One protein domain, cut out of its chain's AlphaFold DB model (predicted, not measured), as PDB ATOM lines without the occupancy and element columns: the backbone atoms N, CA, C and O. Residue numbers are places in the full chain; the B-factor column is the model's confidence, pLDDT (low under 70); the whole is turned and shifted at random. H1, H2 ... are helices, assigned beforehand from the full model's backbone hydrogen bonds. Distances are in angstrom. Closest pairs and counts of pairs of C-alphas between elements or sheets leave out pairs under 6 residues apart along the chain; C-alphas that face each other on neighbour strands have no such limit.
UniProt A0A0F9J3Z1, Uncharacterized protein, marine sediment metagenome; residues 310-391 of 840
ATOM      1  N   ASP A 310      41.795 -36.363 -10.824       92.00
ATOM      2  CA  ASP A 310      41.401 -36.574 -12.218       92.00
ATOM      3  C   ASP A 310      39.900 -36.873 -12.323       92.00
ATOM      4  O   ASP A 310      39.234 -36.359 -13.220       92.00
ATOM      5  N   ALA A 311      39.343 -37.625 -11.367       90.62
ATOM      6  CA  ALA A 311      37.903 -37.864 -11.252       90.62
ATOM      7  C   ALA A 311      37.133 -36.547 -11.061       90.62
ATOM      8  O   ALA A 311      36.102 -36.316 -11.692       90.62
ATOM      9  N   MET A 312      37.670 -35.656 -10.225       89.62
ATOM     10  CA  MET A 312      37.083 -34.345  -9.947       89.62
ATOM     11  C   MET A 312      37.233 -33.376 -11.119       89.62
ATOM     12  O   MET A 312      36.290 -32.654 -11.437       89.62
ATOM     13  N   GLN A 313      38.376 -33.376 -11.813       90.31
ATOM     14  CA  GLN A 313      38.538 -32.607 -13.050       90.31
ATOM     15  C   GLN A 313      37.599 -33.107 -14.151       90.31
ATOM     16  O   GLN A 313      37.000 -32.297 -14.861       90.31
ATOM     17  N   ALA A 314      37.441 -34.428 -14.286       90.50
ATOM     18  CA  ALA A 314      36.497 -35.029 -15.219       90.50
ATOM     19  C   ALA A 314      35.060 -34.600 -14.899       90.50
ATOM     20  O   ALA A 314      34.334 -34.217 -15.814       90.50
ATOM     21  N   GLN A 315      34.680 -34.562 -13.616       91.38
ATOM     22  CA  GLN A 315      33.387 -34.030 -13.185       91.38
ATOM     23  C   GLN A 315      33.217 -32.556 -13.567       91.38
ATOM     24  O   GLN A 315      32.225 -32.187 -14.189       91.38
ATOM     25  N   GLN A 316      34.195 -31.702 -13.249       88.06
ATOM     26  CA  GLN A 316      34.120 -30.266 -13.549       88.06
ATOM     27  C   GLN A 316      34.040 -29.966 -15.050       88.06
ATOM     28  O   GLN A 316      33.437 -28.971 -15.446       88.06
ATOM     29  N   ARG A 317      34.632 -30.822 -15.891       88.88
ATOM     30  CA  ARG A 317      34.578 -30.711 -17.357       88.88
ATOM     31  C   ARG A 317      33.358 -31.399 -17.981       88.88
ATOM     32  O   ARG A 317      33.224 -31.374 -19.199       88.88
ATOM     33  N   GLY A 318      32.483 -32.005 -17.174       90.38
ATOM     34  CA  GLY A 318      31.281 -32.701 -17.645       90.38
ATOM     35  C   GLY A 318      31.546 -34.066 -18.287       90.38
ATOM     36  O   GLY A 318      30.681 -34.599 -18.971       90.38
ATOM     37  N   PHE A 319      32.734 -34.643 -18.086       92.38
ATOM     38  CA  PHE A 319      33.081 -35.987 -18.559       92.38
ATOM     39  C   PHE A 319      32.680 -37.093 -17.572       92.38
ATOM     40  O   PHE A 319      32.747 -38.271 -17.922       92.38
ATOM     41  N   MET A 320      32.291 -36.736 -16.346       92.62
ATOM     42  CA  MET A 320      31.880 -37.676 -15.303       92.62
ATOM     43  C   MET A 320      30.718 -37.108 -14.483       92.62
ATOM     44  O   MET A 320      30.730 -35.940 -14.103       92.62
ATOM     45  N   GLU A 321      29.718 -37.944 -14.204       92.88
ATOM     46  CA  GLU A 321      28.576 -37.570 -13.366       92.88
ATOM     47  C   GLU A 321      28.985 -37.434 -11.886       92.88
ATOM     48  O   GLU A 321      29.748 -38.275 -11.397       92.88
ATOM     49  N   PRO A 322      28.445 -36.457 -11.125       89.94
ATOM     50  CA  PRO A 322      28.806 -36.241  -9.720       89.94
ATOM     51  C   PRO A 322      28.633 -37.472  -8.820       89.94
ATOM     52  O   PRO A 322      29.446 -37.709  -7.931       89.94
ATOM     53  N   SER A 323      27.602 -38.285  -9.065       89.25
ATOM     54  CA  SER A 323      27.351 -39.520  -8.308       89.25
ATOM     55  C   SER A 323      28.426 -40.589  -8.546       89.25
ATOM     56  O   SER A 323      28.795 -41.327  -7.629       89.25
ATOM     57  N   VAL A 324      28.963 -40.652  -9.768       91.56
ATOM     58  CA  VAL A 324      30.047 -41.566 -10.145       91.56
ATOM     59  C   VAL A 324      31.356 -41.106  -9.514       91.56
ATOM     60  O   VAL A 324      32.066 -41.926  -8.932       91.56
ATOM     61  N   THR A 325      31.648 -39.804  -9.558       90.88
ATOM     62  CA  THR A 325      32.825 -39.228  -8.896       90.88
ATOM     63  C   THR A 325      32.782 -39.445  -7.386       90.88
ATOM     64  O   THR A 325      33.770 -39.921  -6.838       90.88
ATOM     65  N   GLY A 326      31.642 -39.199  -6.729       88.94
ATOM     66  CA  GLY A 326      31.465 -39.472  -5.296       88.94
ATOM     67  C   GLY A 326      31.752 -40.934  -4.948       88.94
ATOM     68  O   GLY A 326      32.605 -41.217  -4.118       88.94
ATOM     69  N   THR A 327      31.179 -41.877  -5.707       90.81
ATOM     70  CA  THR A 327      31.436 -43.319  -5.515       90.81
ATOM     71  C   THR A 327      32.921 -43.677  -5.666       90.81
ATOM     72  O   THR A 327      33.430 -44.556  -4.969       90.81
ATOM     73  N   ILE A 328      33.632 -43.038  -6.600       91.56
ATOM     74  CA  ILE A 328      35.073 -43.249  -6.789       91.56
ATOM     75  C   ILE A 328      35.856 -42.707  -5.589       91.56
ATOM     76  O   ILE A 328      36.732 -43.407  -5.086       91.56
ATOM     77  N   LEU A 329      35.535 -41.501  -5.114       91.56
ATOM     78  CA  LEU A 329      36.191 -40.883  -3.959       91.56
ATOM     79  C   LEU A 329      35.948 -41.677  -2.666       91.56
ATOM     80  O   LEU A 329      36.893 -41.896  -1.906       91.56
ATOM     81  N   ASP A 330      34.738 -42.206  -2.480       91.44
ATOM     82  CA  ASP A 330      34.387 -43.079  -1.356       91.44
ATOM     83  C   ASP A 330      35.202 -44.377  -1.385       91.44
ATOM     84  O   ASP A 330      35.759 -44.803  -0.372       91.44
ATOM     85  N   ARG A 331      35.342 -45.000  -2.565       87.19
ATOM     86  CA  ARG A 331      36.150 -46.222  -2.746       87.19
ATOM     87  C   ARG A 331      37.650 -45.981  -2.591       87.19
ATOM     88  O   ARG A 331      38.370 -46.904  -2.218       87.19
ATOM     89  N   LEU A 332      38.120 -44.767  -2.876       88.81
ATOM     90  CA  LEU A 332      39.486 -44.329  -2.582       88.81
ATOM     91  C   LEU A 332      39.690 -44.003  -1.090       88.81
ATOM     92  O   LEU A 332      40.830 -43.824  -0.666       88.81
ATOM     93  N   GLY A 333      38.613 -43.964  -0.297       89.50
ATOM     94  CA  GLY A 333      38.651 -43.768   1.148       89.50
ATOM     95  C   GLY A 333      38.727 -42.307   1.591       89.50
ATOM     96  O   GLY A 333      39.160 -42.062   2.715       89.50
ATOM     97  N   PHE A 334      38.341 -41.344   0.743       89.75
ATOM     98  CA  PHE A 334      38.322 -39.924   1.113       89.75
ATOM     99  C   PHE A 334      37.072 -39.581   1.941       89.75
ATOM    100  O   PHE A 334      35.962 -39.736   1.434       89.75
ATOM    101  N   PRO A 335      37.221 -39.067   3.174       91.06
ATOM    102  CA  PRO A 335      36.117 -38.500   3.951       91.06
ATOM    103  C   PRO A 335      35.461 -37.291   3.261       91.06
ATOM    104  O   PRO A 335      36.131 -36.573   2.516       91.06
ATOM    105  N   GLU A 336      34.173 -37.034   3.524       86.88
ATOM    106  CA  GLU A 336      33.388 -35.971   2.861       86.88
ATOM    107  C   GLU A 336      34.030 -34.572   2.958       86.88
ATOM    108  O   GLU A 336      34.051 -33.831   1.975       86.88
ATOM    109  N   ASP A 337      34.623 -34.221   4.102       88.56
ATOM    110  CA  ASP A 337      35.325 -32.947   4.309       88.56
ATOM    111  C   ASP A 337      36.580 -32.822   3.425       88.56
ATOM    112  O   ASP A 337      36.865 -31.755   2.872       88.56
ATOM    113  N   GLN A 338      37.304 -33.925   3.222       89.56
ATOM    114  CA  GLN A 338      38.452 -33.977   2.313       89.56
ATOM    115  C   GLN A 338      38.019 -33.949   0.847       89.56
ATOM    116  O   GLN A 338      38.689 -33.315   0.030       89.56
ATOM    117  N   GLN A 339      36.892 -34.582   0.505       89.25
ATOM    118  CA  GLN A 339      36.300 -34.468  -0.829       89.25
ATOM    119  C   GLN A 339      35.912 -33.011  -1.124       89.25
ATOM    120  O   GLN A 339      36.233 -32.491  -2.192       89.25
ATOM    121  N   GLU A 340      35.303 -32.300  -0.173       87.25
ATOM    122  CA  GLU A 340      34.979 -30.879  -0.340       87.25
ATOM    123  C   GLU A 340      36.244 -30.021  -0.524       87.25
ATOM    124  O   GLU A 340      36.307 -29.167  -1.417       87.25
ATOM    125  N   ALA A 341      37.284 -30.268   0.281       85.62
ATOM    126  CA  ALA A 341      38.562 -29.567   0.179       85.62
ATOM    127  C   ALA A 341      39.246 -29.802  -1.178       85.62
ATOM    128  O   ALA A 341      39.676 -28.847  -1.831       85.62
ATOM    129  N   LEU A 342      39.289 -31.050  -1.650       86.75
ATOM    130  CA  LEU A 342      39.830 -31.394  -2.965       86.75
ATOM    131  C   LEU A 342      39.017 -30.747  -4.095       86.75
ATOM    132  O   LEU A 342      39.599 -30.276  -5.071       86.75
ATOM    133  N   PHE A 343      37.694 -30.630  -3.955       86.00
ATOM    134  CA  PHE A 343      36.855 -29.994  -4.973       86.00
ATOM    135  C   PHE A 343      37.170 -28.502  -5.090       86.00
ATOM    136  O   PHE A 343      37.305 -27.966  -6.194       86.00
ATOM    137  N   LYS A 344      37.351 -27.836  -3.942       84.38
ATOM    138  CA  LYS A 344      37.797 -26.438  -3.874       84.38
ATOM    139  C   LYS A 344      39.209 -26.255  -4.425       84.38
ATOM    140  O   LYS A 344      39.482 -25.203  -4.999       84.38
ATOM    141  N   LEU A 345      40.093 -27.238  -4.272       84.31
ATOM    142  CA  LEU A 345      41.463 -27.185  -4.788       84.31
ATOM    143  C   LEU A 345      41.513 -27.356  -6.313       84.31
ATOM    144  O   LEU A 345      42.201 -26.608  -6.997       84.31
ATOM    145  N   VAL A 346      40.757 -28.320  -6.844       87.38
ATOM    146  CA  VAL A 346      40.739 -28.679  -8.273       87.38
ATOM    147  C   VAL A 346      40.020 -27.631  -9.129       87.38
ATOM    148  O   VAL A 346      40.286 -27.522 -10.326       87.38
ATOM    149  N   LYS A 347      39.117 -26.846  -8.529       84.75
ATOM    150  CA  LYS A 347      38.382 -25.779  -9.213       84.75
ATOM    151  C   LYS A 347      39.338 -24.802  -9.900       84.75
ATOM    152  O   LYS A 347      40.080 -24.079  -9.236       84.75
ATOM    153  N   LEU A 348      39.250 -24.724 -11.229       85.06
ATOM    154  CA  LEU A 348      39.976 -23.723 -12.006       85.06
ATOM    155  C   LEU A 348      39.495 -22.317 -11.620       85.06
ATOM    156  O   LEU A 348      38.299 -22.020 -11.663       85.06
ATOM    157  N   ARG A 349      40.439 -21.456 -11.242       89.69
ATOM    158  CA  ARG A 349      40.194 -20.057 -10.878       89.69
ATOM    159  C   ARG A 349      40.901 -19.128 -11.872       89.69
ATOM    160  O   ARG A 349      41.942 -19.521 -12.401       89.69
ATOM    161  N   PRO A 350      40.362 -17.921 -12.127       93.19
ATOM    162  CA  PRO A 350      41.083 -16.891 -12.873       93.19
ATOM    163  C   PRO A 350      42.439 -16.606 -12.224       93.19
ATOM    164  O   PRO A 350      42.551 -16.645 -10.996       93.19
ATOM    165  N   GLY A 351      43.456 -16.327 -13.037       94.56
ATOM    166  CA  GLY A 351      44.787 -16.011 -12.528       94.56
ATOM    167  C   GLY A 351      44.837 -14.631 -11.868       94.56
ATOM    168  O   GLY A 351      43.913 -13.829 -11.992       94.56
ATOM    169  N   THR A 352      45.952 -14.312 -11.207       95.38
ATOM    170  CA  THR A 352      46.151 -13.012 -10.540       95.38
ATOM    171  C   THR A 352      45.884 -11.829 -11.480       95.38
ATOM    172  O   THR A 352      45.187 -10.894 -11.095       95.38
ATOM    173  N   LEU A 353      46.374 -11.881 -12.725       95.06
ATOM    174  CA  LEU A 353      46.168 -10.810 -13.711       95.06
ATOM    175  C   LEU A 353      44.700 -10.662 -14.133       95.06
ATOM    176  O   LEU A 353      44.228  -9.538 -14.273       95.06
ATOM    177  N   ASP A 354      43.965 -11.769 -14.270       97.06
ATOM    178  CA  ASP A 354      42.536 -11.731 -14.598       97.06
ATOM    179  C   ASP A 354      41.736 -11.076 -13.469       97.06
ATOM    180  O   ASP A 354      40.860 -10.253 -13.721       97.06
ATOM    181  N   ILE A 355      42.060 -11.404 -12.213       97.31
ATOM    182  CA  ILE A 355      41.411 -10.806 -11.039       97.31
ATOM    183  C   ILE A 355      41.681  -9.297 -10.995       97.31
ATOM    184  O   ILE A 355      40.745  -8.525 -10.784       97.31
ATOM    185  N   ILE A 356      42.927  -8.872 -11.242       96.38
ATOM    186  CA  ILE A 356      43.289  -7.450 -11.346       96.38
ATOM    187  C   ILE A 356      42.470  -6.765 -12.448       96.38
ATOM    188  O   ILE A 356      41.933  -5.680 -12.229       96.38
ATOM    189  N   ASP A 357      42.347  -7.382 -13.621       95.81
ATOM    190  CA  ASP A 357      41.570  -6.835 -14.733       95.81
ATOM    191  C   ASP A 357      40.083  -6.724 -14.400       95.81
ATOM    192  O   ASP A 357      39.478  -5.683 -14.656       95.81
ATOM    193  N   TYR A 358      39.490  -7.753 -13.795       96.75
ATOM    194  CA  TYR A 358      38.087  -7.725 -13.381       96.75
ATOM    195  C   TYR A 358      37.834  -6.631 -12.346       96.75
ATOM    196  O   TYR A 358      36.837  -5.917 -12.442       96.75
ATOM    197  N   TRP A 359      38.748  -6.469 -11.389       96.19
ATOM    198  CA  TRP A 359      38.660  -5.451 -10.349       96.19
ATOM    199  C   TRP A 359      38.813  -4.035 -10.910       96.19
ATOM    200  O   TRP A 359      37.938  -3.196 -10.704       96.19
ATOM    201  N   ARG A 360      39.864  -3.767 -11.700       95.00
ATOM    202  CA  ARG A 360      40.079  -2.449 -12.328       95.00
ATOM    203  C   ARG A 360      38.924  -2.049 -13.239       95.00
ATOM    204  O   ARG A 360      38.575  -0.874 -13.296       95.00
ATOM    205  N   ARG A 361      38.328  -3.020 -13.941       94.69
ATOM    206  CA  ARG A 361      37.168  -2.828 -14.828       94.69
ATOM    207  C   ARG A 361      35.833  -2.755 -14.092       94.69
ATOM    208  O   ARG A 361      34.817  -2.573 -14.758       94.69
ATOM    209  N   GLU A 362      35.845  -2.862 -12.764       93.88
ATOM    210  CA  GLU A 362      34.663  -2.780 -11.901       93.88
ATOM    211  C   GLU A 362      33.641  -3.899 -12.193       93.88
ATOM    212  O   GLU A 362      32.443  -3.739 -11.979       93.88
ATOM    213  N   LEU A 363      34.120  -5.053 -12.682       96.19
ATOM    214  CA  LEU A 363      33.326  -6.279 -12.864       96.19
ATOM    215  C   LEU A 363      33.159  -7.059 -11.554       96.19
ATOM    216  O   LEU A 363      32.262  -7.890 -11.440       96.19
ATOM    217  N   ILE A 364      34.050  -6.809 -10.594       96.56
ATOM    218  CA  ILE A 364      34.005  -7.317  -9.224       96.56
ATOM    219  C   ILE A 364      34.345  -6.180  -8.257       96.56
ATOM    220  O   ILE A 364      35.091  -5.257  -8.594       96.56
ATOM    221  N   THR A 365      33.808  -6.257  -7.046       97.25
ATOM    222  CA  THR A 365      34.115  -5.344  -5.939       97.25
ATOM    223  C   THR A 365      35.498  -5.624  -5.340       97.25
ATOM    224  O   THR A 365      36.079  -6.690  -5.546       97.25
ATOM    225  N   ASP A 366      36.027  -4.685  -4.549       94.19
ATOM    226  CA  ASP A 366      37.310  -4.865  -3.848       94.19
ATOM    227  C   ASP A 366      37.297  -6.080  -2.901       94.19
ATOM    228  O   ASP A 366      38.233  -6.875  -2.897       94.19
ATOM    229  N   GLY A 367      36.193  -6.296  -2.174       95.88
ATOM    230  CA  GLY A 367      36.034  -7.461  -1.295       95.88
ATOM    231  C   GLY A 367      35.955  -8.793  -2.052       95.88
ATOM    232  O   GLY A 367      36.481  -9.810  -1.593       95.88
ATOM    233  N   GLU A 368      35.344  -8.803  -3.239       96.50
ATOM    234  CA  GLU A 368      35.334  -9.979  -4.116       96.50
ATOM    235  C   GLU A 368      36.715 -10.252  -4.723       96.50
ATOM    236  O   GLU A 368      37.097 -11.416  -4.852       96.50
ATOM    237  N   ALA A 369      37.474  -9.211  -5.072       96.25
ATOM    238  CA  ALA A 369      38.859  -9.348  -5.513       96.25
ATOM    239  C   ALA A 369      39.734  -9.936  -4.397       96.25
ATOM    240  O   ALA A 369      40.441 -10.915  -4.633       96.25
ATOM    241  N   ASP A 370      39.612  -9.425  -3.167       96.31
ATOM    242  CA  ASP A 370      40.336  -9.943  -2.001       96.31
ATOM    243  C   ASP A 370      40.019 -11.412  -1.726       96.31
ATOM    244  O   ASP A 370      40.934 -12.217  -1.532       96.31
ATOM    245  N   THR A 371      38.736 -11.778  -1.782       95.19
ATOM    246  CA  THR A 371      38.299 -13.171  -1.626       95.19
ATOM    247  C   THR A 371      38.914 -14.055  -2.713       95.19
ATOM    248  O   THR A 371      39.423 -15.131  -2.416       95.19
ATOM    249  N   ARG A 372      38.930 -13.602  -3.974       95.19
ATOM    250  CA  ARG A 372      39.497 -14.365  -5.101       95.19
ATOM    251  C   ARG A 372      41.013 -14.516  -5.013       95.19
ATOM    252  O   ARG A 372      41.521 -15.581  -5.345       95.19
ATOM    253  N   PHE A 373      41.736 -13.496  -4.556       96.00
ATOM    254  CA  PHE A 373      43.171 -13.625  -4.316       96.00
ATOM    255  C   PHE A 373      43.469 -14.556  -3.132       96.00
ATOM    256  O   PHE A 373      44.395 -15.359  -3.218       96.00
ATOM    257  N   GLN A 374      42.670 -14.503  -2.061       94.00
ATOM    258  CA  GLN A 374      42.778 -15.443  -0.940       94.00
ATOM    259  C   GLN A 374      42.543 -16.888  -1.400       94.00
ATOM    260  O   GLN A 374      43.266 -17.795  -1.001       94.00
ATOM    261  N   ASP A 375      41.576 -17.087  -2.289       91.00
ATOM    262  CA  ASP A 375      41.259 -18.361  -2.935       91.00
ATOM    263  C   ASP A 375      42.409 -18.925  -3.797       91.00
ATOM    264  O   ASP A 375      42.450 -20.130  -4.049       91.00
ATOM    265  N   LEU A 376      43.333 -18.071  -4.257       92.56
ATOM    266  CA  LEU A 376      44.583 -18.465  -4.924       92.56
ATOM    267  C   LEU A 376      45.737 -18.731  -3.941       92.56
ATOM    268  O   LEU A 376      46.801 -19.169  -4.368       92.56
ATOM    269  N   GLY A 377      45.538 -18.475  -2.646       91.94
ATOM    270  CA  GLY A 377      46.545 -18.654  -1.601       91.94
ATOM    271  C   GLY A 377      47.351 -17.400  -1.249       91.94
ATOM    272  O   GLY A 377      48.277 -17.508  -0.451       91.94
ATOM    273  N   TRP A 378      47.018 -16.221  -1.793       95.75
ATOM    274  CA  TRP A 378      47.699 -14.971  -1.430       95.75
ATOM    275  C   TRP A 378      47.307 -14.501  -0.030       95.75
ATOM    276  O   TRP A 378      46.116 -14.430   0.305       95.75
ATOM    277  N   ASP A 379      48.295 -14.115   0.775       95.56
ATOM    278  CA  ASP A 379      48.058 -13.555   2.102       95.56
ATOM    279  C   ASP A 379      47.537 -12.103   2.045       95.56
ATOM    280  O   ASP A 379      47.415 -11.492   0.984       95.56
ATOM    281  N   ALA A 380      47.159 -11.535   3.192       94.25
ATOM    282  CA  ALA A 380      46.593 -10.185   3.232       94.25
ATOM    283  C   ALA A 380      47.586  -9.082   2.824       94.25
ATOM    284  O   ALA A 380      47.163  -8.048   2.306       94.25
ATOM    285  N   ILE A 381      48.882  -9.282   3.068       95.12
ATOM    286  CA  ILE A 381      49.928  -8.309   2.746       95.12
ATOM    287  C   ILE A 381      50.131  -8.298   1.231       95.12
ATOM    288  O   ILE A 381      50.021  -7.243   0.606       95.12
ATOM    289  N   ASP A 382      50.317  -9.472   0.635       96.38
ATOM    290  CA  ASP A 382      50.525  -9.639  -0.798       96.38
ATOM    291  C   ASP A 382      49.320  -9.163  -1.605       96.38
ATOM    292  O   ASP A 382      49.490  -8.482  -2.613       96.38
ATOM    293  N   ARG A 383      48.089  -9.416  -1.141       95.94
ATOM    294  CA  ARG A 383      46.877  -8.871  -1.781       95.94
ATOM    295  C   ARG A 383      46.908  -7.350  -1.882       95.94
ATOM    296  O   ARG A 383      46.617  -6.796  -2.941       95.94
ATOM    297  N   ASN A 384      47.295  -6.670  -0.805       94.62
ATOM    298  CA  ASN A 384      47.402  -5.213  -0.799       94.62
ATOM    299  C   ASN A 384      48.536  -4.716  -1.707       94.62
ATOM    300  O   ASN A 384      48.356  -3.722  -2.418       94.62
ATOM    301  N   LEU A 385      49.675  -5.416  -1.739       94.75
ATOM    302  CA  LEU A 385      50.782  -5.102  -2.646       94.75
ATOM    303  C   LEU A 385      50.385  -5.290  -4.114       94.75
ATOM    304  O   LEU A 385      50.646  -4.407  -4.926       94.75
ATOM    305  N   ILE A 386      49.689  -6.378  -4.449       95.38
ATOM    306  CA  ILE A 386      49.181  -6.660  -5.798       95.38
ATOM    307  C   ILE A 386      48.195  -5.575  -6.244       95.38
ATOM    308  O   ILE A 386      48.333  -5.037  -7.342       95.38
ATOM    309  N   LYS A 387      47.230  -5.206  -5.390       93.19
ATOM    310  CA  LYS A 387      46.272  -4.124  -5.681       93.19
ATOM    311  C   LYS A 387      46.966  -2.774  -5.867       93.19
ATOM    312  O   LYS A 387      46.574  -2.008  -6.743       93.19
ATOM    313  N   SER A 388      48.021  -2.502  -5.100       90.69
ATOM    314  CA  SER A 388      48.832  -1.288  -5.265       90.69
ATOM    315  C   SER A 388      49.627  -1.314  -6.578       90.69
ATOM    316  O   SER A 388      49.639  -0.337  -7.320       90.69
ATOM    317  N   ALA A 389      50.234  -2.455  -6.916       92.81
ATOM    318  CA  ALA A 389      51.011  -2.652  -8.141       92.81
ATOM    319  C   ALA A 389      50.156  -2.684  -9.421       92.81
ATOM    320  O   ALA A 389      50.681  -2.508 -10.519       92.81
ATOM    321  N   ALA A 390      48.842  -2.880  -9.299       94.00
ATOM    322  CA  ALA A 390      47.901  -2.848 -10.418       94.00
ATOM    323  C   ALA A 390      47.791  -1.470 -11.102       94.00
ATOM    324  O   ALA A 390      47.254  -1.390 -12.214       94.00
ATOM    325  N   PHE A 391      48.294  -0.418 -10.448       93.94
ATOM    326  CA  PHE A 391      48.392   0.944 -10.971       93.94
ATOM    327  C   PHE A 391      49.861   1.379 -11.058       93.94
ATOM    328  O   PHE A 391      50.316   2.186 -10.241       93.94
TER     329      PHE A 391
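This is residues 310 to 391 of the 840 residues of an uncharacterized protein of marine sediment metagenome (UniProt A0A0F9J3Z1). Two lobes of three short helices each are joined by the stretched residues 347 to 351. H3 packs with the hairpin H1 and H2 in one lobe; the other has the hairpin H4 and H5, with H6 on H5. The printed part has 82 residues with six named helices, H1 to H6 in order, and no named strand: all helix, loose, radius of gyration of the C-alphas 16.3 A, spans 49 by 24 by 17 A.

H3, the longest, is residues 336 to 346, 15.2 A, from C-alpha 336 at (33.388, -35.971, 2.861). H1 is 310 to 316, H2 322 to 331, H4 352 to 360, H5 366 to 375, and H6 380 to 389, ending at (51.011, -2.652, -8.141).

H3 and H1 only just touch, with 3 pairs of C-alphas within 8 A, closest Val 346 and Gln 313 at 6.6 A, about perpendicular at 77 degrees. H1 and H2 touch, closest C-alphas Ala 311 and Thr 325, 5.8 A, a shallow tilt of 23 degrees, opposite ways. H3 and H4 are apart. H4 and H5 touch, closest C-alphas Trp 359 and Ala 369, 6.2 A, a shallow tilt of 10 degrees, opposite ways. H5 and H6 touch, closest C-alphas Phe 373 and Arg 383, 6.5 A, a steep tilt of 59 degrees. In H1 to H6 every O i to N i+4 pair is within hydrogen-bond range.

The farthest C-alphas, Arg 331 and Phe 391, are 49.4 A apart. The printed part has no cut, its five links are tight, and no printed residue is under 70 in pLDDT.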